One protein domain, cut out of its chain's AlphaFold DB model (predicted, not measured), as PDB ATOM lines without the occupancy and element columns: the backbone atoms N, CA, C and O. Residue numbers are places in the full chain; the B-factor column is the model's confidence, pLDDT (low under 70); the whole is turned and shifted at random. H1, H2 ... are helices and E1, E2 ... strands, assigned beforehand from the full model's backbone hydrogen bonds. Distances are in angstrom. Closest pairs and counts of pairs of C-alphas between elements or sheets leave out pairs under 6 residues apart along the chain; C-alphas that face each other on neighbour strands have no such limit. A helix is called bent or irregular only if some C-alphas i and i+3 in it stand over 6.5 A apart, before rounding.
ATOM      1  N   GLU A   5     129.304 124.276 116.899       64.50
ATOM      2  CA  GLU A   5     130.556 123.563 117.129       64.50
ATOM      3  C   GLU A   5     130.953 123.579 118.618       64.50
ATOM      4  O   GLU A   5     131.407 122.570 119.165       64.50
ATOM      5  N   GLU A   6     130.706 124.685 119.329       63.69
ATOM      6  CA  GLU A   6     130.934 124.763 120.770       63.69
ATOM      7  C   GLU A   6     129.980 123.860 121.570       63.69
ATOM      8  O   GLU A   6     130.389 123.281 122.584       63.69
ATOM      9  N   ILE A   7     128.729 123.702 121.124       61.28
ATOM     10  CA  ILE A   7     127.757 122.799 121.762       61.28
ATOM     11  C   ILE A   7     128.163 121.344 121.547       61.28
ATOM     12  O   ILE A   7     128.250 120.595 122.521       61.28
ATOM     13  N   GLU A   8     128.464 120.953 120.310       60.75
ATOM     14  CA  GLU A   8     128.891 119.589 119.977       60.75
ATOM     15  C   GLU A   8     130.170 119.202 120.730       60.75
ATOM     16  O   GLU A   8     130.242 118.131 121.340       60.75
ATOM     17  N   ARG A   9     131.153 120.110 120.798       71.94
ATOM     18  CA  ARG A   9     132.384 119.890 121.566       71.94
ATOM     19  C   ARG A   9     132.097 119.672 123.052       71.94
ATOM     20  O   ARG A   9     132.634 118.741 123.652       71.94
ATOM     21  N   LYS A  10     131.236 120.495 123.661       66.50
ATOM     22  CA  LYS A  10     130.881 120.363 125.087       66.50
ATOM     23  C   LYS A  10     130.068 119.102 125.377       66.50
ATOM     24  O   LYS A  10     130.228 118.515 126.445       66.50
ATOM     25  N   GLN A  11     129.242 118.653 124.433       59.97
ATOM     26  CA  GLN A  11     128.538 117.374 124.530       59.97
ATOM     27  C   GLN A  11     129.503 116.185 124.458       59.97
ATOM     28  O   GLN A  11     129.386 115.259 125.262       59.97
ATOM     29  N   ALA A  12     130.481 116.220 123.549       70.88
ATOM     30  CA  ALA A  12     131.507 115.184 123.443       70.88
ATOM     31  C   ALA A  12     132.368 115.098 124.716       70.88
ATOM     32  O   ALA A  12     132.620 114.004 125.224       70.88
ATOM     33  N   GLU A  13     132.755 116.244 125.286       71.56
ATOM     34  CA  GLU A  13     133.456 116.307 126.576       71.56
ATOM     35  C   GLU A  13     132.622 115.709 127.719       71.56
ATOM     36  O   GLU A  13     133.138 114.915 128.507       71.56
ATOM     37  N   ALA A  14     131.329 116.040 127.800       64.56
ATOM     38  CA  ALA A  14     130.437 115.504 128.827       64.56
ATOM     39  C   ALA A  14     130.241 113.983 128.692       64.56
ATOM     40  O   ALA A  14     130.262 113.262 129.690       64.56
ATOM     41  N   ALA A  15     130.102 113.476 127.463       64.88
ATOM     42  CA  ALA A  15     129.986 112.045 127.198       64.88
ATOM     43  C   ALA A  15     131.258 111.279 127.590       64.88
ATOM     44  O   ALA A  15     131.163 110.189 128.157       64.88
ATOM     45  N   ARG A  16     132.434 111.860 127.331       72.31
ATOM     46  CA  ARG A  16     133.721 111.285 127.729       72.31
ATOM     47  C   ARG A  16     133.878 111.242 129.247       72.31
ATOM     48  O   ARG A  16     134.231 110.197 129.778       72.31
ATOM     49  N   LEU A  17     133.547 112.328 129.946       66.88
ATOM     50  CA  LEU A  17     133.577 112.366 131.413       66.88
ATOM     51  C   LEU A  17     132.633 111.330 132.035       66.88
ATOM     52  O   LEU A  17     132.992 110.693 133.019       66.88
ATOM     53  N   ALA A  18     131.449 111.127 131.450       61.50
ATOM     54  CA  ALA A  18     130.515 110.100 131.905       61.50
ATOM     55  C   ALA A  18     131.040 108.671 131.682       61.50
ATOM     56  O   ALA A  18     130.772 107.794 132.499       61.50
ATOM     57  N   ALA A  19     131.789 108.434 130.600       70.44
ATOM     58  CA  ALA A  19     132.448 107.151 130.362       70.44
ATOM     59  C   ALA A  19     133.595 106.913 131.359       70.44
ATOM     60  O   ALA A  19     133.666 105.843 131.949       70.44
ATOM     61  N   GLU A  20     134.428 107.927 131.610       71.50
ATOM     62  CA  GLU A  20     135.511 107.854 132.601       71.50
ATOM     63  C   GLU A  20     134.960 107.631 134.022       71.50
ATOM     64  O   GLU A  20     135.544 106.890 134.806       71.50
ATOM     65  N   LEU A  21     133.806 108.220 134.357       64.25
ATOM     66  CA  LEU A  21     133.155 108.024 135.654       64.25
ATOM     67  C   LEU A  21     132.684 106.575 135.859       64.25
ATOM     68  O   LEU A  21     132.738 106.070 136.973       64.25
ATOM     69  N   ALA A  22     132.219 105.912 134.796       62.56
ATOM     70  CA  ALA A  22     131.736 104.535 134.868       62.56
ATOM     71  C   ALA A  22     132.849 103.522 135.201       62.56
ATOM     72  O   ALA A  22     132.550 102.421 135.662       62.56
ATOM     73  N   GLU A  23     134.112 103.892 134.977       73.06
ATOM     74  CA  GLU A  23     135.292 103.069 135.266       73.06
ATOM     75  C   GLU A  23     136.007 103.475 136.573       73.06
ATOM     76  O   GLU A  23     136.849 102.728 137.074       73.06
ATOM     77  N   GLU A  24     135.675 104.634 137.152       67.94
ATOM     78  CA  GLU A  24     136.302 105.148 138.374       67.94
ATOM     79  C   GLU A  24     135.682 104.513 139.630       67.94
ATOM     80  O   GLU A  24     134.466 104.410 139.782       67.94
ATOM     81  N   THR A  25     136.542 104.085 140.554       67.75
ATOM     82  CA  THR A  25     136.152 103.366 141.781       67.75
ATOM     83  C   THR A  25     136.508 104.126 143.052       67.75
ATOM     84  O   THR A  25     135.997 103.779 144.118       67.75
ATOM     85  N   ASP A  26     137.342 105.169 142.965       75.12
ATOM     86  CA  ASP A  26     137.636 106.048 144.095       75.12
ATOM     87  C   ASP A  26     136.437 106.976 144.384       75.12
ATOM     88  O   ASP A  26     136.140 107.865 143.577       75.12
ATOM     89  N   PRO A  27     135.773 106.849 145.552       56.06
ATOM     90  CA  PRO A  27     134.582 107.626 145.882       56.06
ATOM     91  C   PRO A  27     134.785 109.145 145.825       56.06
ATOM     92  O   PRO A  27     133.870 109.863 145.426       56.06
ATOM     93  N   GLN A  28     135.966 109.661 146.193       71.38
ATOM     94  CA  GLN A  28     136.215 111.107 146.136       71.38
ATOM     95  C   GLN A  28     136.381 111.600 144.697       71.38
ATOM     96  O   GLN A  28     135.955 112.710 144.365       71.38
ATOM     97  N   ARG A  29     136.962 110.772 143.824       69.81
ATOM     98  CA  ARG A  29     137.132 111.093 142.401       69.81
ATOM     99  C   ARG A  29     135.820 110.962 141.647       69.81
ATOM    100  O   ARG A  29     135.504 111.856 140.866       69.81
ATOM    101  N   VAL A  30     135.017 109.945 141.965       63.72
ATOM    102  CA  VAL A  30     133.637 109.811 141.481       63.72
ATOM    103  C   VAL A  30     132.829 111.057 141.841       63.72
ATOM    104  O   VAL A  30     132.205 111.645 140.963       63.72
ATOM    105  N   LEU A  31     132.895 111.532 143.090       60.19
ATOM    106  CA  LEU A  31     132.156 112.727 143.512       60.19
ATOM    107  C   LEU A  31     132.614 113.989 142.755       60.19
ATOM    108  O   LEU A  31     131.796 114.782 142.287       60.19
ATOM    109  N   ALA A  32     133.927 114.167 142.582       70.19
ATOM    110  CA  ALA A  32     134.488 115.300 141.846       70.19
ATOM    111  C   ALA A  32     134.133 115.274 140.347       70.19
ATOM    112  O   ALA A  32     133.843 116.314 139.749       70.19
ATOM    113  N   MET A  33     134.143 114.093 139.729       64.44
ATOM    114  CA  MET A  33     133.767 113.909 138.327       64.44
ATOM    115  C   MET A  33     132.258 114.061 138.122       64.44
ATOM    116  O   MET A  33     131.850 114.711 137.162       64.44
ATOM    117  N   ALA A  34     131.438 113.563 139.050       59.81
ATOM    118  CA  ALA A  34     129.994 113.780 139.055       59.81
ATOM    119  C   ALA A  34     129.652 115.278 139.106       59.81
ATOM    120  O   ALA A  34     128.872 115.750 138.279       59.81
ATOM    121  N   ASN A  35     130.313 116.048 139.979       67.50
ATOM    122  CA  ASN A  35     130.153 117.506 140.043       67.50
ATOM    123  C   ASN A  35     130.529 118.194 138.717       67.50
ATOM    124  O   ASN A  35     129.810 119.072 138.245       67.50
ATOM    125  N   ARG A  36     131.614 117.765 138.057       67.44
ATOM    126  CA  ARG A  36     132.002 118.301 136.737       67.44
ATOM    127  C   ARG A  36     130.997 117.968 135.638       67.44
ATOM    128  O   ARG A  36     130.710 118.821 134.797       67.44
ATOM    129  N   ILE A  37     130.465 116.747 135.622       63.41
ATOM    130  CA  ILE A  37     129.422 116.353 134.666       63.41
ATOM    131  C   ILE A  37     128.164 117.192 134.905       63.41
ATOM    132  O   ILE A  37     127.555 117.659 133.945       63.41
ATOM    133  N   GLN A  38     127.814 117.453 136.165       59.50
ATOM    134  CA  GLN A  38     126.684 118.300 136.533       59.50
ATOM    135  C   GLN A  38     126.866 119.752 136.064       59.50
ATOM    136  O   GLN A  38     125.964 120.302 135.433       59.50
ATOM    137  N   GLU A  39     128.027 120.367 136.304       68.62
ATOM    138  CA  GLU A  39     128.326 121.717 135.807       68.62
ATOM    139  C   GLU A  39     128.241 121.790 134.278       68.62
ATOM    140  O   GLU A  39     127.699 122.748 133.720       68.62
ATOM    141  N   ARG A  40     128.734 120.762 133.578       65.38
ATOM    142  CA  ARG A  40     128.637 120.685 132.117       65.38
ATOM    143  C   ARG A  40     127.208 120.488 131.634       65.38
ATOM    144  O   ARG A  40     126.824 121.136 130.664       65.38
ATOM    145  N   ALA A  41     126.413 119.666 132.311       59.84
ATOM    146  CA  ALA A  41     124.998 119.495 132.001       59.84
ATOM    147  C   ALA A  41     124.226 120.813 132.179       59.84
ATOM    148  O   ALA A  41     123.464 121.189 131.295       59.84
ATOM    149  N   ALA A  42     124.489 121.564 133.255       62.06
ATOM    150  CA  ALA A  42     123.892 122.882 133.478       62.06
ATOM    151  C   ALA A  42     124.309 123.908 132.407       62.06
ATOM    152  O   ALA A  42     123.484 124.693 131.942       62.06
ATOM    153  N   GLN A  43     125.570 123.886 131.965       63.59
ATOM    154  CA  GLN A  43     126.026 124.738 130.861       63.59
ATOM    155  C   GLN A  43     125.360 124.369 129.533       63.59
ATOM    156  O   GLN A  43     124.935 125.260 128.800       63.59
ATOM    157  N   LEU A  44     125.249 123.074 129.227       59.38
ATOM    158  CA  LEU A  44     124.552 122.598 128.033       59.38
ATOM    159  C   LEU A  44     123.068 122.974 128.072       59.38
ATOM    160  O   LEU A  44     122.537 123.407 127.053       59.38
ATOM    161  N   ASP A  45     122.428 122.901 129.240       57.53
ATOM    162  CA  ASP A  45     121.053 123.363 129.447       57.53
ATOM    163  C   ASP A  45     120.925 124.873 129.202       57.53
ATOM    164  O   ASP A  45     120.072 125.313 128.438       57.53
ATOM    165  N   GLN A  46     121.821 125.691 129.760       63.38
ATOM    166  CA  GLN A  46     121.813 127.136 129.528       63.38
ATOM    167  C   GLN A  46     122.015 127.487 128.045       63.38
ATOM    168  O   GLN A  46     121.365 128.397 127.525       63.38
ATOM    169  N   MET A  47     122.885 126.756 127.348       59.06
ATOM    170  CA  MET A  47     123.105 126.921 125.910       59.06
ATOM    171  C   MET A  47     121.869 126.489 125.108       59.06
ATOM    172  O   MET A  47     121.449 127.217 124.210       59.06
ATOM    173  N   ALA A  48     121.232 125.373 125.475       57.28
ATOM    174  CA  ALA A  48     119.986 124.911 124.871       57.28
ATOM    175  C   ALA A  48     118.835 125.906 125.094       57.28
ATOM    176  O   ALA A  48     118.102 126.206 124.154       57.28
ATOM    177  N   ARG A  49     118.710 126.488 126.296       58.28
ATOM    178  CA  ARG A  49     117.766 127.580 126.601       58.28
ATOM    179  C   ARG A  49     118.033 128.808 125.742       58.28
ATOM    180  O   ARG A  49     117.091 129.375 125.205       58.28
ATOM    181  N   GLY A  50     119.297 129.210 125.602       59.41
ATOM    182  CA  GLY A  50     119.692 130.335 124.754       59.41
ATOM    183  C   GLY A  50     119.318 130.114 123.289       59.41
ATOM    184  O   GLY A  50     118.792 131.019 122.650       59.41
ATOM    185  N   LEU A  51     119.509 128.895 122.785       53.97
ATOM    186  CA  LEU A  51     119.063 128.487 121.455       53.97
ATOM    187  C   LEU A  51     117.542 128.499 121.341       53.97
ATOM    188  O   LEU A  51     117.014 129.166 120.465       53.97
ATOM    189  N   MET A  52     116.821 127.840 122.246       55.34
ATOM    190  CA  MET A  52     115.356 127.826 122.222       55.34
ATOM    191  C   MET A  52     114.757 129.229 122.336       55.34
ATOM    192  O   MET A  52     113.773 129.510 121.668       55.34
ATOM    193  N   ALA A  53     115.349 130.118 123.134       59.88
ATOM    194  CA  ALA A  53     114.924 131.509 123.245       59.88
ATOM    195  C   ALA A  53     115.266 132.331 121.993       59.88
ATOM    196  O   ALA A  53     114.496 133.209 121.625       59.88
ATOM    197  N   ALA A  54     116.380 132.040 121.316       54.47
ATOM    198  CA  ALA A  54     116.711 132.644 120.025       54.47
ATOM    199  C   ALA A  54     115.821 132.122 118.880       54.47
ATOM    200  O   ALA A  54     115.609 132.822 117.891       54.47
ATOM    201  N   LEU A  55     115.312 130.896 119.013       52.94
ATOM    202  CA  LEU A  55     114.358 130.271 118.096       52.94
ATOM    203  C   LEU A  55     112.909 130.658 118.409       52.94
ATOM    204  O   LEU A  55     112.055 130.630 117.521       52.94
ATOM    205  N   ALA A  56     112.619 131.021 119.658       53.34
ATOM    206  CA  ALA A  56     111.349 131.602 120.040       53.34
ATOM    207  C   ALA A  56     111.240 132.986 119.382       53.34
ATOM    208  O   ALA A  56     112.152 133.804 119.510       53.34
ATOM    209  N   PRO A  57     110.150 133.276 118.653       52.78
ATOM    210  CA  PRO A  57     109.983 134.583 118.037       52.78
ATOM    211  C   PRO A  57     109.993 135.665 119.123       52.78
ATOM    212  O   PRO A  57     109.218 135.601 120.077       52.78
ATOM    213  N   ALA A  58     110.883 136.651 118.963       52.97
ATOM    214  CA  ALA A  58     111.164 137.698 119.949       52.97
ATOM    215  C   ALA A  58     109.951 138.593 120.281       52.97
ATOM    216  O   ALA A  58     109.939 139.234 121.327       52.97
ATOM    217  N   ASP A  59     108.913 138.578 119.439       51.91
ATOM    218  CA  ASP A  59     107.716 139.403 119.578       51.91
ATOM    219  C   ASP A  59     106.448 138.533 119.560       51.91
ATOM    220  O   ASP A  59     105.889 138.209 118.511       51.91
ATOM    221  N   ALA A  60     105.927 138.183 120.738       51.06
ATOM    222  CA  ALA A  60     104.665 137.448 120.890       51.06
ATOM    223  C   ALA A  60     103.399 138.281 120.549       51.06
ATOM    224  O   ALA A  60     102.293 137.911 120.939       51.06
ATOM    225  N   GLY A  61     103.537 139.408 119.836       56.66
ATOM    226  CA  GLY A  61     102.455 140.369 119.573       56.66
ATOM    227  C   GLY A  61     101.869 140.368 118.155       56.66
ATOM    228  O   GLY A  61     100.833 140.993 117.946       56.66
ATOM    229  N   GLY A  62     102.506 139.701 117.183       65.62
ATOM    230  CA  GLY A  62     102.067 139.693 115.775       65.62
ATOM    231  C   GLY A  62     101.087 138.572 115.414       65.62
ATOM    232  O   GLY A  62     101.056 137.542 116.096       65.62
ATOM    233  N   GLU A  63     100.318 138.766 114.334       77.88
ATOM    234  CA  GLU A  63      99.431 137.756 113.741       77.88
ATOM    235  C   GLU A  63     100.248 136.587 113.161       77.88
ATOM    236  O   GLU A  63     101.342 136.774 112.622       77.88
ATOM    237  N   GLU A  64      99.732 135.366 113.317       83.94
ATOM    238  CA  GLU A  64     100.360 134.149 112.800       83.94
ATOM    239  C   GLU A  64      99.714 133.733 111.481       83.94
ATOM    240  O   GLU A  64      98.509 133.506 111.395       83.94
ATOM    241  N   VAL A  65     100.547 133.547 110.466       85.06
ATOM    242  CA  VAL A  65     100.172 132.982 109.179       85.06
ATOM    243  C   VAL A  65     100.697 131.558 109.098       85.06
ATOM    244  O   VAL A  65     101.892 131.303 109.227       85.06
ATOM    245  N   ARG A  66      99.798 130.617 108.828       87.75
ATOM    246  CA  ARG A  66     100.142 129.214 108.599       87.75
ATOM    247  C   ARG A  66     100.113 128.919 107.111       87.75
ATOM    248  O   ARG A  66      99.080 129.099 106.471       87.75
ATOM    249  N   VAL A  67     101.233 128.449 106.575       87.12
ATOM    250  CA  VAL A  67     101.372 128.139 105.151       87.12
ATOM    251  C   VAL A  67     101.578 126.643 104.990       87.12
ATOM    252  O   VAL A  67     102.545 126.084 105.508       87.12
ATOM    253  N   LEU A  68     100.654 125.996 104.280       89.38
ATOM    254  CA  LEU A  68     100.796 124.600 103.876       89.38
ATOM    255  C   LEU A  68     101.812 124.500 102.741       89.38
ATOM    256  O   LEU A  68     101.716 125.219 101.745       89.38
ATOM    257  N   LEU A  69     102.774 123.600 102.902       88.31
ATOM    258  CA  LEU A  69     103.811 123.360 101.911       88.31
ATOM    259  C   LEU A  69     103.293 122.425 100.821       88.31
ATOM    260  O   LEU A  69     102.591 121.446 101.090       88.31
ATOM    261  N   THR A  70     103.675 122.711  99.580       88.75
ATOM    262  CA  THR A  70     103.401 121.819  98.445       88.75
ATOM    263  C   THR A  70     104.159 120.494  98.599       88.75
ATOM    264  O   THR A  70     105.220 120.477  99.229       88.75
ATOM    265  N   PRO A  71     103.666 119.375  98.034       89.81
ATOM    266  CA  PRO A  71     104.356 118.084  98.094       89.81
ATOM    267  C   PRO A  71     105.839 118.162  97.710       89.81
ATOM    268  O   PRO A  71     106.678 117.639  98.438       89.81
ATOM    269  N   GLU A  72     106.163 118.901  96.652       88.69
ATOM    270  CA  GLU A  72     107.524 119.061  96.148       88.69
ATOM    271  C   GLU A  72     108.402 119.888  97.099       88.69
ATOM    272  O   GLU A  72     109.595 119.624  97.232       88.69
ATOM    273  N   GLN A  73     107.837 120.892  97.781       87.06
ATOM    274  CA  GLN A  73     108.555 121.633  98.827       87.06
ATOM    275  C   GLN A  73     108.846 120.741 100.035       87.06
ATOM    276  O   GLN A  73     109.948 120.790 100.575       87.06
ATOM    277  N   ARG A  74     107.880 119.911 100.449       88.44
ATOM    278  CA  ARG A  74     108.058 118.986 101.578       88.44
ATOM    279  C   ARG A  74     109.165 117.978 101.303       88.44
ATOM    280  O   ARG A  74     109.980 117.737 102.186       88.44
ATOM    281  N   GLU A  75     109.207 117.435 100.090       88.56
ATOM    282  CA  GLU A  75     110.249 116.502  99.661       88.56
ATOM    283  C   GLU A  75     111.632 117.160  99.700       88.56
ATOM    284  O   GLU A  75     112.513 116.669 100.401       88.56
ATOM    285  N   ARG A  76     111.801 118.339  99.087       85.31
ATOM    286  CA  ARG A  76     113.085 119.066  99.113       85.31
ATOM    287  C   ARG A  76     113.539 119.440 100.523       85.31
ATOM    288  O   ARG A  76     114.722 119.339 100.840       85.31
ATOM    289  N   ILE A  77     112.618 119.866 101.388       85.81
ATOM    290  CA  ILE A  77     112.932 120.188 102.788       85.81
ATOM    291  C   ILE A  77     113.334 118.926 103.551       85.81
ATOM    292  O   ILE A  77     114.304 118.955 104.313       85.81
ATOM    293  N   ALA A  78     112.627 117.815 103.341       84.50
ATOM    294  CA  ALA A  78     112.956 116.541 103.963       84.50
ATOM    295  C   ALA A  78     114.321 116.019 103.492       84.50
ATOM    296  O   ALA A  78     115.100 115.563 104.322       84.50
ATOM    297  N   GLU A  79     114.656 116.150 102.208       83.75
ATOM    298  CA  GLU A  79     115.983 115.806 101.679       83.75
ATOM    299  C   GLU A  79     117.094 116.660 102.308       83.75
ATOM    300  O   GLU A  79     118.148 116.141 102.670       83.75
ATOM    301  N   GLN A  80     116.860 117.964 102.477       78.94
ATOM    302  CA  GLN A  80     117.858 118.895 103.018       78.94
ATOM    303  C   GLN A  80     118.056 118.766 104.532       78.94
ATOM    304  O   GLN A  80     119.164 118.951 105.031       78.94
ATOM    305  N   THR A  81     116.984 118.502 105.278       76.38
ATOM    306  CA  THR A  81     116.990 118.601 106.749       76.38
ATOM    307  C   THR A  81     116.818 117.250 107.441       76.38
ATOM    308  O   THR A  81     117.197 117.082 108.604       76.38
ATOM    309  N   GLY A  82     116.281 116.252 106.740       78.31
ATOM    310  CA  GLY A  82     115.871 114.970 107.306       78.31
ATOM    311  C   GLY A  82     114.574 115.037 108.121       78.31
ATOM    312  O   GLY A  82     114.249 114.063 108.795       78.31
ATOM    313  N   VAL A  83     113.846 116.163 108.097       77.88
ATOM    314  CA  VAL A  83     112.567 116.336 108.804       77.88
ATOM    315  C   VAL A  83     111.447 116.619 107.813       77.88
ATOM    316  O   VAL A  83     111.515 117.556 107.022       77.88
ATOM    317  N   GLY A  84     110.380 115.822 107.892       79.19
ATOM    318  CA  GLY A  84     109.144 116.085 107.164       79.19
ATOM    319  C   GLY A  84     108.388 117.245 107.804       79.19
ATOM    320  O   GLY A  84     107.891 117.120 108.922       79.19
ATOM    321  N   VAL A  85     108.293 118.367 107.095       82.50
ATOM    322  CA  VAL A  85     107.509 119.534 107.515       82.50
ATOM    323  C   VAL A  85     106.327 119.688 106.579       82.50
ATOM    324  O   VAL A  85     106.500 119.709 105.368       82.50
ATOM    325  N   GLU A  86     105.121 119.794 107.128       84.31
ATOM    326  CA  GLU A  86     103.899 119.982 106.333       84.31
ATOM    327  C   GLU A  86     103.451 121.440 106.267       84.31
ATOM    328  O   GLU A  86     102.832 121.872 105.294       84.31
ATOM    329  N   MET A  87     103.765 122.197 107.312       85.56
ATOM    330  CA  MET A  87     103.282 123.549 107.515       85.56
ATOM    331  C   MET A  87     104.385 124.389 108.138       85.56
ATOM    332  O   MET A  87     105.041 123.955 109.084       85.56
ATOM    333  N   VAL A  88     104.555 125.600 107.621       86.31
ATOM    334  CA  VAL A  88     105.421 126.617 108.211       86.31
ATOM    335  C   VAL A  88     104.554 127.692 108.854       86.31
ATOM    336  O   VAL A  88     103.533 128.102 108.294       86.31
ATOM    337  N   THR A  89     104.950 128.129 110.047       86.25
ATOM    338  CA  THR A  89     104.275 129.214 110.763       86.25
ATOM    339  C   THR A  89     105.131 130.461 110.648       86.25
ATOM    340  O   THR A  89     106.247 130.507 111.161       86.25
ATOM    341  N   LEU A  90     104.599 131.475 109.980       85.69
ATOM    342  CA  LEU A  90     105.206 132.791 109.848       85.69
ATOM    343  C   LEU A  90     104.490 133.740 110.793       85.69
ATOM    344  O   LEU A  90     103.271 133.672 110.935       85.69
ATOM    345  N   ARG A  91     105.230 134.630 111.439       82.56
ATOM    346  CA  ARG A  91     104.653 135.576 112.388       82.56
ATOM    347  C   ARG A  91     105.033 136.987 112.013       82.56
ATOM    348  O   ARG A  91     106.203 137.246 111.732       82.56
ATOM    349  N   ASP A  92     104.047 137.872 112.024       84.62
ATOM    350  CA  ASP A  92     104.272 139.296 111.822       84.62
ATOM    351  C   ASP A  92     105.278 139.845 112.838       84.62
ATOM    352  O   ASP A  92     105.253 139.507 114.024       84.62
ATOM    353  N   SER A  93     106.141 140.732 112.363       79.50
ATOM    354  CA  SER A  93     107.114 141.475 113.152       79.50
ATOM    355  C   SER A  93     107.083 142.955 112.764       79.50
ATOM    356  O   SER A  93     106.479 143.346 111.763       79.50
ATOM    357  N   GLN A  94     107.793 143.796 113.523       74.75
ATOM    358  CA  GLN A  94     107.967 145.208 113.156       74.75
ATOM    359  C   GLN A  94     108.654 145.389 111.793       74.75
ATOM    360  O   GLN A  94     108.442 146.396 111.124       74.75
ATOM    361  N   SER A  95     109.481 144.423 111.386       77.62
ATOM    362  CA  SER A  95     110.215 144.452 110.123       77.62
ATOM    363  C   SER A  95     109.459 143.818 108.958       77.62
ATOM    364  O   SER A  95     109.833 144.071 107.814       77.62
ATOM    365  N   ARG A  96     108.428 142.999 109.215       80.75
ATOM    366  CA  ARG A  96     107.676 142.318 108.158       80.75
ATOM    367  C   ARG A  96     106.276 141.891 108.584       80.75
ATOM    368  O   ARG A  96     106.116 141.183 109.574       80.75
ATOM    369  N   MET A  97     105.276 142.242 107.776       85.44
ATOM    370  CA  MET A  97     103.882 141.842 107.993       85.44
ATOM    371  C   MET A  97     103.484 140.730 107.019       85.44
ATOM    372  O   MET A  97     102.928 140.988 105.949       85.44
ATOM    373  N   TRP A  98     103.752 139.480 107.389       86.31
ATOM    374  CA  TRP A  98     103.374 138.302 106.608       86.31
ATOM    375  C   TRP A  98     101.875 138.256 106.324       86.31
ATOM    376  O   TRP A  98     101.493 138.006 105.182       86.31
ATOM    377  N   SER A  99     101.037 138.588 107.309       83.88
ATOM    378  CA  SER A  99      99.569 138.643 107.184       83.88
ATOM    379  C   SER A  99      99.089 139.468 105.983       83.88
ATOM    380  O   SER A  99      98.086 139.134 105.350       83.88
ATOM    381  N   LYS A 100      99.832 140.519 105.618       84.19
ATOM    382  CA  LYS A 100      99.500 141.439 104.519       84.19
ATOM    383  C   LYS A 100     100.274 141.152 103.238       84.19
ATOM    384  O   LYS A 100      99.803 141.483 102.150       84.19
ATOM    385  N   GLU A 101     101.462 140.569 103.353       85.06
ATOM    386  CA  GLU A 101     102.384 140.377 102.234       85.06
ATOM    387  C   GLU A 101     102.252 139.014 101.555       85.06
ATOM    388  O   GLU A 101     102.649 138.903 100.396       85.06
ATOM    389  N   MET A 102     101.658 138.009 102.215       82.94
ATOM    390  CA  MET A 102     101.546 136.630 101.710       82.94
ATOM    391  C   MET A 102     101.189 136.487 100.221       82.94
ATOM    392  O   MET A 102     101.838 135.682  99.556       82.94
ATOM    393  N   PRO A 103     100.234 137.253  99.645       78.56
ATOM    394  CA  PRO A 103      99.895 137.132  98.224       78.56
ATOM    395  C   PRO A 103     101.041 137.468  97.254       78.56
ATOM    396  O   PRO A 103     100.928 137.196  96.062       78.56
ATOM    397  N   ARG A 104     102.113 138.109  97.734       83.00
ATOM    398  CA  ARG A 104     103.260 138.581  96.941       83.00
ATOM    399  C   ARG A 104     104.571 137.882  97.304       83.00
ATOM    400  O   ARG A 104     105.593 138.193  96.699       83.00
ATOM    401  N   VAL A 105     104.559 136.990  98.293       84.19
ATOM    402  CA  VAL A 105     105.763 136.292  98.754       84.19
ATOM    403  C   VAL A 105     106.157 135.210  97.750       84.19
ATOM    404  O   VAL A 105     105.314 134.450  97.275       84.19
ATOM    405  N   ASP A 106     107.452 135.125  97.446       86.88
ATOM    406  CA  ASP A 106     108.000 134.071  96.592       86.88
ATOM    407  C   ASP A 106     107.892 132.703  97.304       86.88
ATOM    408  O   ASP A 106     108.388 132.551  98.426       86.88
ATOM    409  N   PRO A 107     107.310 131.668  96.672       86.00
ATOM    410  CA  PRO A 107     107.286 130.311  97.216       86.00
ATOM    411  C   PRO A 107     108.659 129.759  97.636       86.00
ATOM    412  O   PRO A 107     108.735 128.952  98.565       86.00
ATOM    413  N   ARG A 108     109.757 130.185  96.997       85.62
ATOM    414  CA  ARG A 108     111.124 129.801  97.388       85.62
ATOM    415  C   ARG A 108     111.545 130.403  98.722       85.62
ATOM    416  O   ARG A 108     112.333 129.800  99.444       85.62
ATOM    417  N   GLU A 109     111.033 131.581  99.060       86.19
ATOM    418  CA  GLU A 109     111.283 132.199 100.357       86.19
ATOM    419  C   GLU A 109     110.581 131.423 101.476       86.19
ATOM    420  O   GLU A 109     111.203 131.120 102.496       86.19
ATOM    421  N   ILE A 110     109.331 131.013 101.242       85.75
ATOM    422  CA  ILE A 110     108.572 130.134 102.144       85.75
ATOM    423  C   ILE A 110     109.311 128.814 102.368       85.75
ATOM    424  O   ILE A 110     109.477 128.387 103.509       85.75
ATOM    425  N   GLU A 111     109.802 128.191 101.294       84.44
ATOM    426  CA  GLU A 111     110.575 126.947 101.370       84.44
ATOM    427  C   GLU A 111     111.847 127.121 102.206       84.44
ATOM    428  O   GLU A 111     112.155 126.290 103.057       84.44
ATOM    429  N   ARG A 112     112.561 128.237 102.028       84.88
ATOM    430  CA  ARG A 112     113.796 128.516 102.766       84.88
ATOM    431  C   ARG A 112     113.546 128.744 104.259       84.88
ATOM    432  O   ARG A 112     114.334 128.293 105.089       84.88
ATOM    433  N   LEU A 113     112.452 129.422 104.606       85.75
ATOM    434  CA  LEU A 113     112.031 129.613 105.997       85.75
ATOM    435  C   LEU A 113     111.567 128.304 106.631       85.75
ATOM    436  O   LEU A 113     111.931 128.019 107.769       85.75
ATOM    437  N   ALA A 114     110.834 127.486 105.880       83.12
ATOM    438  CA  ALA A 114     110.418 126.165 106.321       83.12
ATOM    439  C   ALA A 114     111.619 125.238 106.554       83.12
ATOM    440  O   ALA A 114     111.686 124.596 107.596       83.12
ATOM    441  N   ALA A 115     112.604 125.225 105.649       82.31
ATOM    442  CA  ALA A 115     113.848 124.474 105.824       82.31
ATOM    443  C   ALA A 115     114.620 124.931 107.070       82.31
ATOM    444  O   ALA A 115     115.099 124.102 107.843       82.31
ATOM    445  N   LYS A 116     114.692 126.246 107.311       80.25
ATOM    446  CA  LYS A 116     115.314 126.789 108.521       80.25
ATOM    447  C   LYS A 116     114.581 126.325 109.785       80.25
ATOM    448  O   LYS A 116     115.209 125.759 110.671       80.25
ATOM    449  N   GLN A 117     113.259 126.483 109.838       80.50
ATOM    450  CA  GLN A 117     112.460 126.054 110.989       80.50
ATOM    451  C   GLN A 117     112.532 124.532 111.209       80.50
ATOM    452  O   GLN A 117     112.548 124.079 112.352       80.50
ATOM    453  N   ALA A 118     112.616 123.742 110.133       77.06
ATOM    454  CA  ALA A 118     112.810 122.296 110.185       77.06
ATOM    455  C   ALA A 118     114.162 121.923 110.811       77.06
ATOM    456  O   ALA A 118     114.213 121.095 111.721       77.06
ATOM    457  N   ALA A 119     115.244 122.561 110.356       73.19
ATOM    458  CA  ALA A 119     116.588 122.355 110.889       73.19
ATOM    459  C   ALA A 119     116.675 122.766 112.368       73.19
ATOM    460  O   ALA A 119     117.177 122.005 113.195       73.19
ATOM    461  N   ASP A 120     116.102 123.918 112.713       72.44
ATOM    462  CA  ASP A 120     116.047 124.425 114.083       72.44
ATOM    463  C   ASP A 120     115.229 123.492 115.000       72.44
ATOM    464  O   ASP A 120     115.624 123.194 116.131       72.44
ATOM    465  N   SER A 121     114.103 122.967 114.504       69.81
ATOM    466  CA  SER A 121     113.266 122.002 115.227       69.81
ATOM    467  C   SER A 121     113.986 120.673 115.459       69.81
ATOM    468  O   SER A 121     113.958 120.146 116.576       69.81
ATOM    469  N   LYS A 122     114.677 120.158 114.433       74.31
ATOM    470  CA  LYS A 122     115.511 118.954 114.532       74.31
ATOM    471  C   LYS A 122     116.585 119.125 115.593       74.31
ATOM    472  O   LYS A 122     116.686 118.291 116.487       74.31
ATOM    473  N   LEU A 123     117.319 120.234 115.535       67.50
ATOM    474  CA  LEU A 123     118.377 120.544 116.488       67.50
ATOM    475  C   LEU A 123     117.835 120.582 117.920       67.50
ATOM    476  O   LEU A 123     118.422 119.991 118.827       67.50
ATOM    477  N   ALA A 124     116.682 121.218 118.135       64.56
ATOM    478  CA  ALA A 124     116.037 121.251 119.444       64.56
ATOM    479  C   ALA A 124     115.573 119.858 119.915       64.56
ATOM    480  O   ALA A 124     115.605 119.563 121.112       64.56
ATOM    481  N   ALA A 125     115.112 118.996 119.007       67.94
ATOM    482  CA  ALA A 125     114.717 117.625 119.326       67.94
ATOM    483  C   ALA A 125     115.928 116.736 119.659       67.94
ATOM    484  O   ALA A 125     115.907 116.020 120.659       67.94
ATOM    485  N   GLU A 126     116.999 116.818 118.870       68.19
ATOM    486  CA  GLU A 126     118.249 116.084 119.090       68.19
ATOM    487  C   GLU A 126     118.933 116.525 120.382       68.19
ATOM    488  O   GLU A 126     119.314 115.684 121.196       68.19
ATOM    489  N   THR A 127     118.985 117.835 120.635       63.12
ATOM    490  CA  THR A 127     119.515 118.387 121.888       63.12
ATOM    491  C   THR A 127     118.728 117.865 123.088       63.12
ATOM    492  O   THR A 127     119.328 117.389 124.050       63.12
ATOM    493  N   ARG A 128     117.387 117.870 123.027       65.12
ATOM    494  CA  ARG A 128     116.545 117.305 124.096       65.12
ATOM    495  C   ARG A 128     116.812 115.823 124.320       65.12
ATOM    496  O   ARG A 128     117.038 115.419 125.457       65.12
ATOM    497  N   LYS A 129     116.867 115.030 123.250       68.44
ATOM    498  CA  LYS A 129     117.176 113.597 123.329       68.44
ATOM    499  C   LYS A 129     118.542 113.346 123.978       68.44
ATOM    500  O   LYS A 129     118.690 112.428 124.782       68.44
ATOM    501  N   GLN A 130     119.536 114.167 123.656       60.62
ATOM    502  CA  GLN A 130     120.878 114.056 124.220       60.62
ATOM    503  C   GLN A 130     120.916 114.436 125.709       60.62
ATOM    504  O   GLN A 130     121.589 113.773 126.505       60.62
ATOM    505  N   VAL A 131     120.169 115.471 126.104       61.66
ATOM    506  CA  VAL A 131     119.987 115.855 127.513       61.66
ATOM    507  C   VAL A 131     119.305 114.728 128.288       61.66
ATOM    508  O   VAL A 131     119.825 114.306 129.318       61.66
ATOM    509  N   GLU A 132     118.214 114.162 127.770       63.28
ATOM    510  CA  GLU A 132     117.533 113.016 128.385       63.28
ATOM    511  C   GLU A 132     118.463 111.808 128.550       63.28
ATOM    512  O   GLU A 132     118.507 111.204 129.622       63.28
ATOM    513  N   ALA A 133     119.250 111.475 127.524       64.75
ATOM    514  CA  ALA A 133     120.218 110.382 127.599       64.75
ATOM    515  C   ALA A 133     121.292 110.637 128.671       64.75
ATOM    516  O   ALA A 133     121.730 109.709 129.353       64.75
ATOM    517  N   THR A 134     121.701 111.894 128.851       60.47
ATOM    518  CA  THR A 134     122.643 112.289 129.905       60.47
ATOM    519  C   THR A 134     122.004 112.154 131.288       60.47
ATOM    520  O   THR A 134     122.624 111.583 132.181       60.47
ATOM    521  N   ILE A 135     120.749 112.586 131.456       61.97
ATOM    522  CA  ILE A 135     119.993 112.416 132.708       61.97
ATOM    523  C   ILE A 135     119.859 110.929 133.062       61.97
ATOM    524  O   ILE A 135     120.120 110.552 134.198       61.97
ATOM    525  N   GLN A 136     119.525 110.066 132.099       64.81
ATOM    526  CA  GLN A 136     119.415 108.621 132.337       64.81
ATOM    527  C   GLN A 136     120.744 107.994 132.773       64.81
ATOM    528  O   GLN A 136     120.770 107.164 133.681       64.81
ATOM    529  N   LYS A 137     121.860 108.404 132.158       62.38
ATOM    530  CA  LYS A 137     123.196 107.967 132.585       62.38
ATOM    531  C   LYS A 137     123.513 108.441 134.000       62.38
ATOM    532  O   LYS A 137     124.069 107.668 134.768       62.38
ATOM    533  N   LEU A 138     123.127 109.668 134.356       59.84
ATOM    534  CA  LEU A 138     123.300 110.197 135.709       59.84
ATOM    535  C   LEU A 138     122.463 109.441 136.750       59.84
ATOM    536  O   LEU A 138     122.950 109.152 137.839       59.84
ATOM    537  N   GLU A 139     121.231 109.063 136.406       60.53
ATOM    538  CA  GLU A 139     120.366 108.238 137.257       60.53
ATOM    539  C   GLU A 139     120.944 106.843 137.504       60.53
ATOM    540  O   GLU A 139     120.870 106.336 138.624       60.53
ATOM    541  N   ALA A 140     121.555 106.240 136.483       68.69
ATOM    542  CA  ALA A 140     122.154 104.912 136.587       68.69
ATOM    543  C   ALA A 140     123.324 104.849 137.588       68.69
ATOM    544  O   ALA A 140     123.598 103.783 138.133       68.69
ATOM    545  N   LEU A 141     123.978 105.979 137.874       60.31
ATOM    546  CA  LEU A 141     125.059 106.066 138.862       60.31
ATOM    547  C   LEU A 141     124.555 105.973 140.307       60.31
ATOM    548  O   LEU A 141     125.347 105.738 141.213       60.31
ATOM    549  N   ASN A 142     123.246 106.154 140.525       59.97
ATOM    550  CA  ASN A 142     122.573 105.995 141.813       59.97
ATOM    551  C   ASN A 142     123.215 106.799 142.966       59.97
ATOM    552  O   ASN A 142     123.252 106.348 144.111       59.97
ATOM    553  N   VAL A 143     123.726 107.993 142.653       60.50
ATOM    554  CA  VAL A 143     124.370 108.911 143.604       60.50
ATOM    555  C   VAL A 143     123.288 109.733 144.327       60.50
ATOM    556  O   VAL A 143     122.580 110.505 143.669       60.50
ATOM    557  N   PRO A 144     123.119 109.592 145.657       55.94
ATOM    558  CA  PRO A 144     122.064 110.268 146.421       55.94
ATOM    559  C   PRO A 144     122.076 111.796 146.295       55.94
ATOM    560  O   PRO A 144     121.016 112.419 146.244       55.94
ATOM    561  N   GLU A 145     123.260 112.395 146.193       55.12
ATOM    562  CA  GLU A 145     123.492 113.837 146.092       55.12
ATOM    563  C   GLU A 145     122.986 114.430 144.765       55.12
ATOM    564  O   GLU A 145     122.681 115.618 144.683       55.12
ATOM    565  N   LEU A 146     122.836 113.605 143.722       52.31
ATOM    566  CA  LEU A 146     122.342 114.036 142.409       52.31
ATOM    567  C   LEU A 146     120.816 113.960 142.290       52.31
ATOM    568  O   LEU A 146     120.236 114.503 141.347       52.31
ATOM    569  N   LYS A 147     120.153 113.304 143.246       58.94
ATOM    570  CA  LYS A 147     118.732 112.952 143.174       58.94
ATOM    571  C   LYS A 147     117.817 114.178 143.114       58.94
ATOM    572  O   LYS A 147     116.896 114.214 142.305       58.94
ATOM    573  N   GLU A 148     118.105 115.203 143.913       53.59
ATOM    574  CA  GLU A 148     117.328 116.451 143.943       53.59
ATOM    575  C   GLU A 148     117.480 117.254 142.640       53.59
ATOM    576  O   GLU A 148     116.508 117.783 142.099       53.59
ATOM    577  N   THR A 149     118.683 117.273 142.068       55.22
ATOM    578  CA  THR A 149     118.959 117.939 140.787       55.22
ATOM    579  C   THR A 149     118.279 117.220 139.620       55.22
ATOM    580  O   THR A 149     117.659 117.866 138.778       55.22
ATOM    581  N   ILE A 150     118.334 115.886 139.589       59.19
ATOM    582  CA  ILE A 150     117.639 115.057 138.593       59.19
ATOM    583  C   ILE A 150     116.118 115.261 138.678       59.19
ATOM    584  O   ILE A 150     115.447 115.394 137.651       59.19
ATOM    585  N   GLU A 151     115.560 115.339 139.888       63.19
ATOM    586  CA  GLU A 151     114.140 115.647 140.077       63.19
ATOM    587  C   GLU A 151     113.772 117.052 139.587       63.19
ATOM    588  O   GLU A 151     112.730 117.214 138.946       63.19
ATOM    589  N   ASN A 152     114.618 118.056 139.831       58.72
ATOM    590  CA  ASN A 152     114.404 119.413 139.325       58.72
ATOM    591  C   ASN A 152     114.453 119.471 137.792       58.72
ATOM    592  O   ASN A 152     113.613 120.133 137.186       58.72
ATOM    593  N   LEU A 153     115.355 118.713 137.164       55.28
ATOM    594  CA  LEU A 153     115.422 118.577 135.707       55.28
ATOM    595  C   LEU A 153     114.171 117.880 135.140       55.28
ATOM    596  O   LEU A 153     113.631 118.307 134.126       55.28
ATOM    597  N   ARG A 154     113.639 116.852 135.814       55.69
ATOM    598  CA  ARG A 154     112.401 116.162 135.392       55.69
ATOM    599  C   ARG A 154     111.132 116.994 135.540       55.69
ATOM    600  O   ARG A 154     110.164 116.765 134.818       55.69
ATOM    601  N   ARG A 155     111.093 117.902 136.515       55.09
ATOM    602  CA  ARG A 155     109.937 118.779 136.753       55.09
ATOM    603  C   ARG A 155     109.843 119.916 135.735       55.09
ATOM    604  O   ARG A 155     108.811 120.585 135.707       55.09
ATOM    605  N   ASP A 156     110.863 120.113 134.897       50.19
ATOM    606  CA  ASP A 156     110.839 121.117 133.840       50.19
ATOM    607  C   ASP A 156     109.856 120.701 132.717       50.19
ATOM    608  O   ASP A 156     110.066 119.696 132.026       50.19
TER     609      ASP A 156
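AT A GLANCE: This is residues 5 to 156 of the 165 residues of an uncharacterized protein of Deltaproteobacteria bacterium (UniProt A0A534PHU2). A small head and a loose four-helix bundle share one long helix, H5, which runs from the one into the other. In the head, the strands E1 and E2 pack with E2 on residues 110 to 118 of H5, H3 crosses H5 steeply, and H4 covers one end of the strand pair; in the bundle, the helical hairpins H1-H2 and H5-H6 stand side by side. The 152 printed residues hold six named helices and two named strands, in the order H1 H2 E1 H3 E2 H4 H5 H6; the sheet, E1 - E2, is antiparallel and the class is mostly helix. The whole is loose, with a radius of gyration of the C-alphas of 20.6 A, and spans 67 by 33 by 24 A, only just a rod.

HOW THE PARTS SIT: E1, residues 64 to 68, and E2, residues 87 to 91, are antiparallel neighbours at 157 degrees; N 65 and O 90 are within hydrogen-bond range at 2.8 A, as are N 88 and O 67 at 3.0 A. H5, residues 107 to 140, comes closest to E2 at the C-alphas of Ala 114 and Val 88, 5.4 A apart. H4, residues 98 to 104, comes closest to E1 at the C-alphas of Ser 99 and Val 65, 6.0 A; H4 and H5 are apart. H5 is the hub, touching three helices. With residues 111 to 122 alone it touches H3, residues 71 to 81, the same way at a steep tilt of 45 degrees, closest at the C-alphas of Ala 115 and Ile 77, 5.3 A. With residues 120 to 134 alone it touches H2, residues 27 to 55, opposite ways at a shallow tilt of 19 degrees, closest at the C-alphas of Ala 124 and Met 52, 7.2 A. With residues 135 to 139 alone it touches H6, residues 144 to 154, its partner in a hairpin, closest at the C-alphas of Ile 135 and Ile 150, 6.9 A. H1, residues 5 to 23, touches H2 in the other hairpin, closest at the C-alphas of Ala 14 and Ile 37, 6.0 A. H1, H2, H5 and H6 form an up and down bundle, each running against the one before it. Every O i to N i+4 pair is within hydrogen-bond range in H2, H3 and H5, against 14 of 15 in H1, 5 of 7 in H6 and 1 of 3 in H4, which has 2 of 4 O i to N i+3 pairs within range.

IN THESE COORDINATES: H1, 27.8 A long, begins at C-alpha 5 (130.556, 123.563, 117.129). H2 measures 41.2 A; H5, 49.2 A, begins at C-alpha 107 (107.286, 130.311, 97.216). H4 and H6 are irregular: C-alphas 100 and 103 are 7.6 A apart, C-alphas 145 and 148 7.0 A.

THE WHOLE: The C-alphas farthest apart, Asp 26 and Pro 103, are 67.0 A apart. The printed part has no cut and no long link. Its mean pLDDT is 70.3; 83 residues are under 70, among them 33 to 62 and 123 to 156.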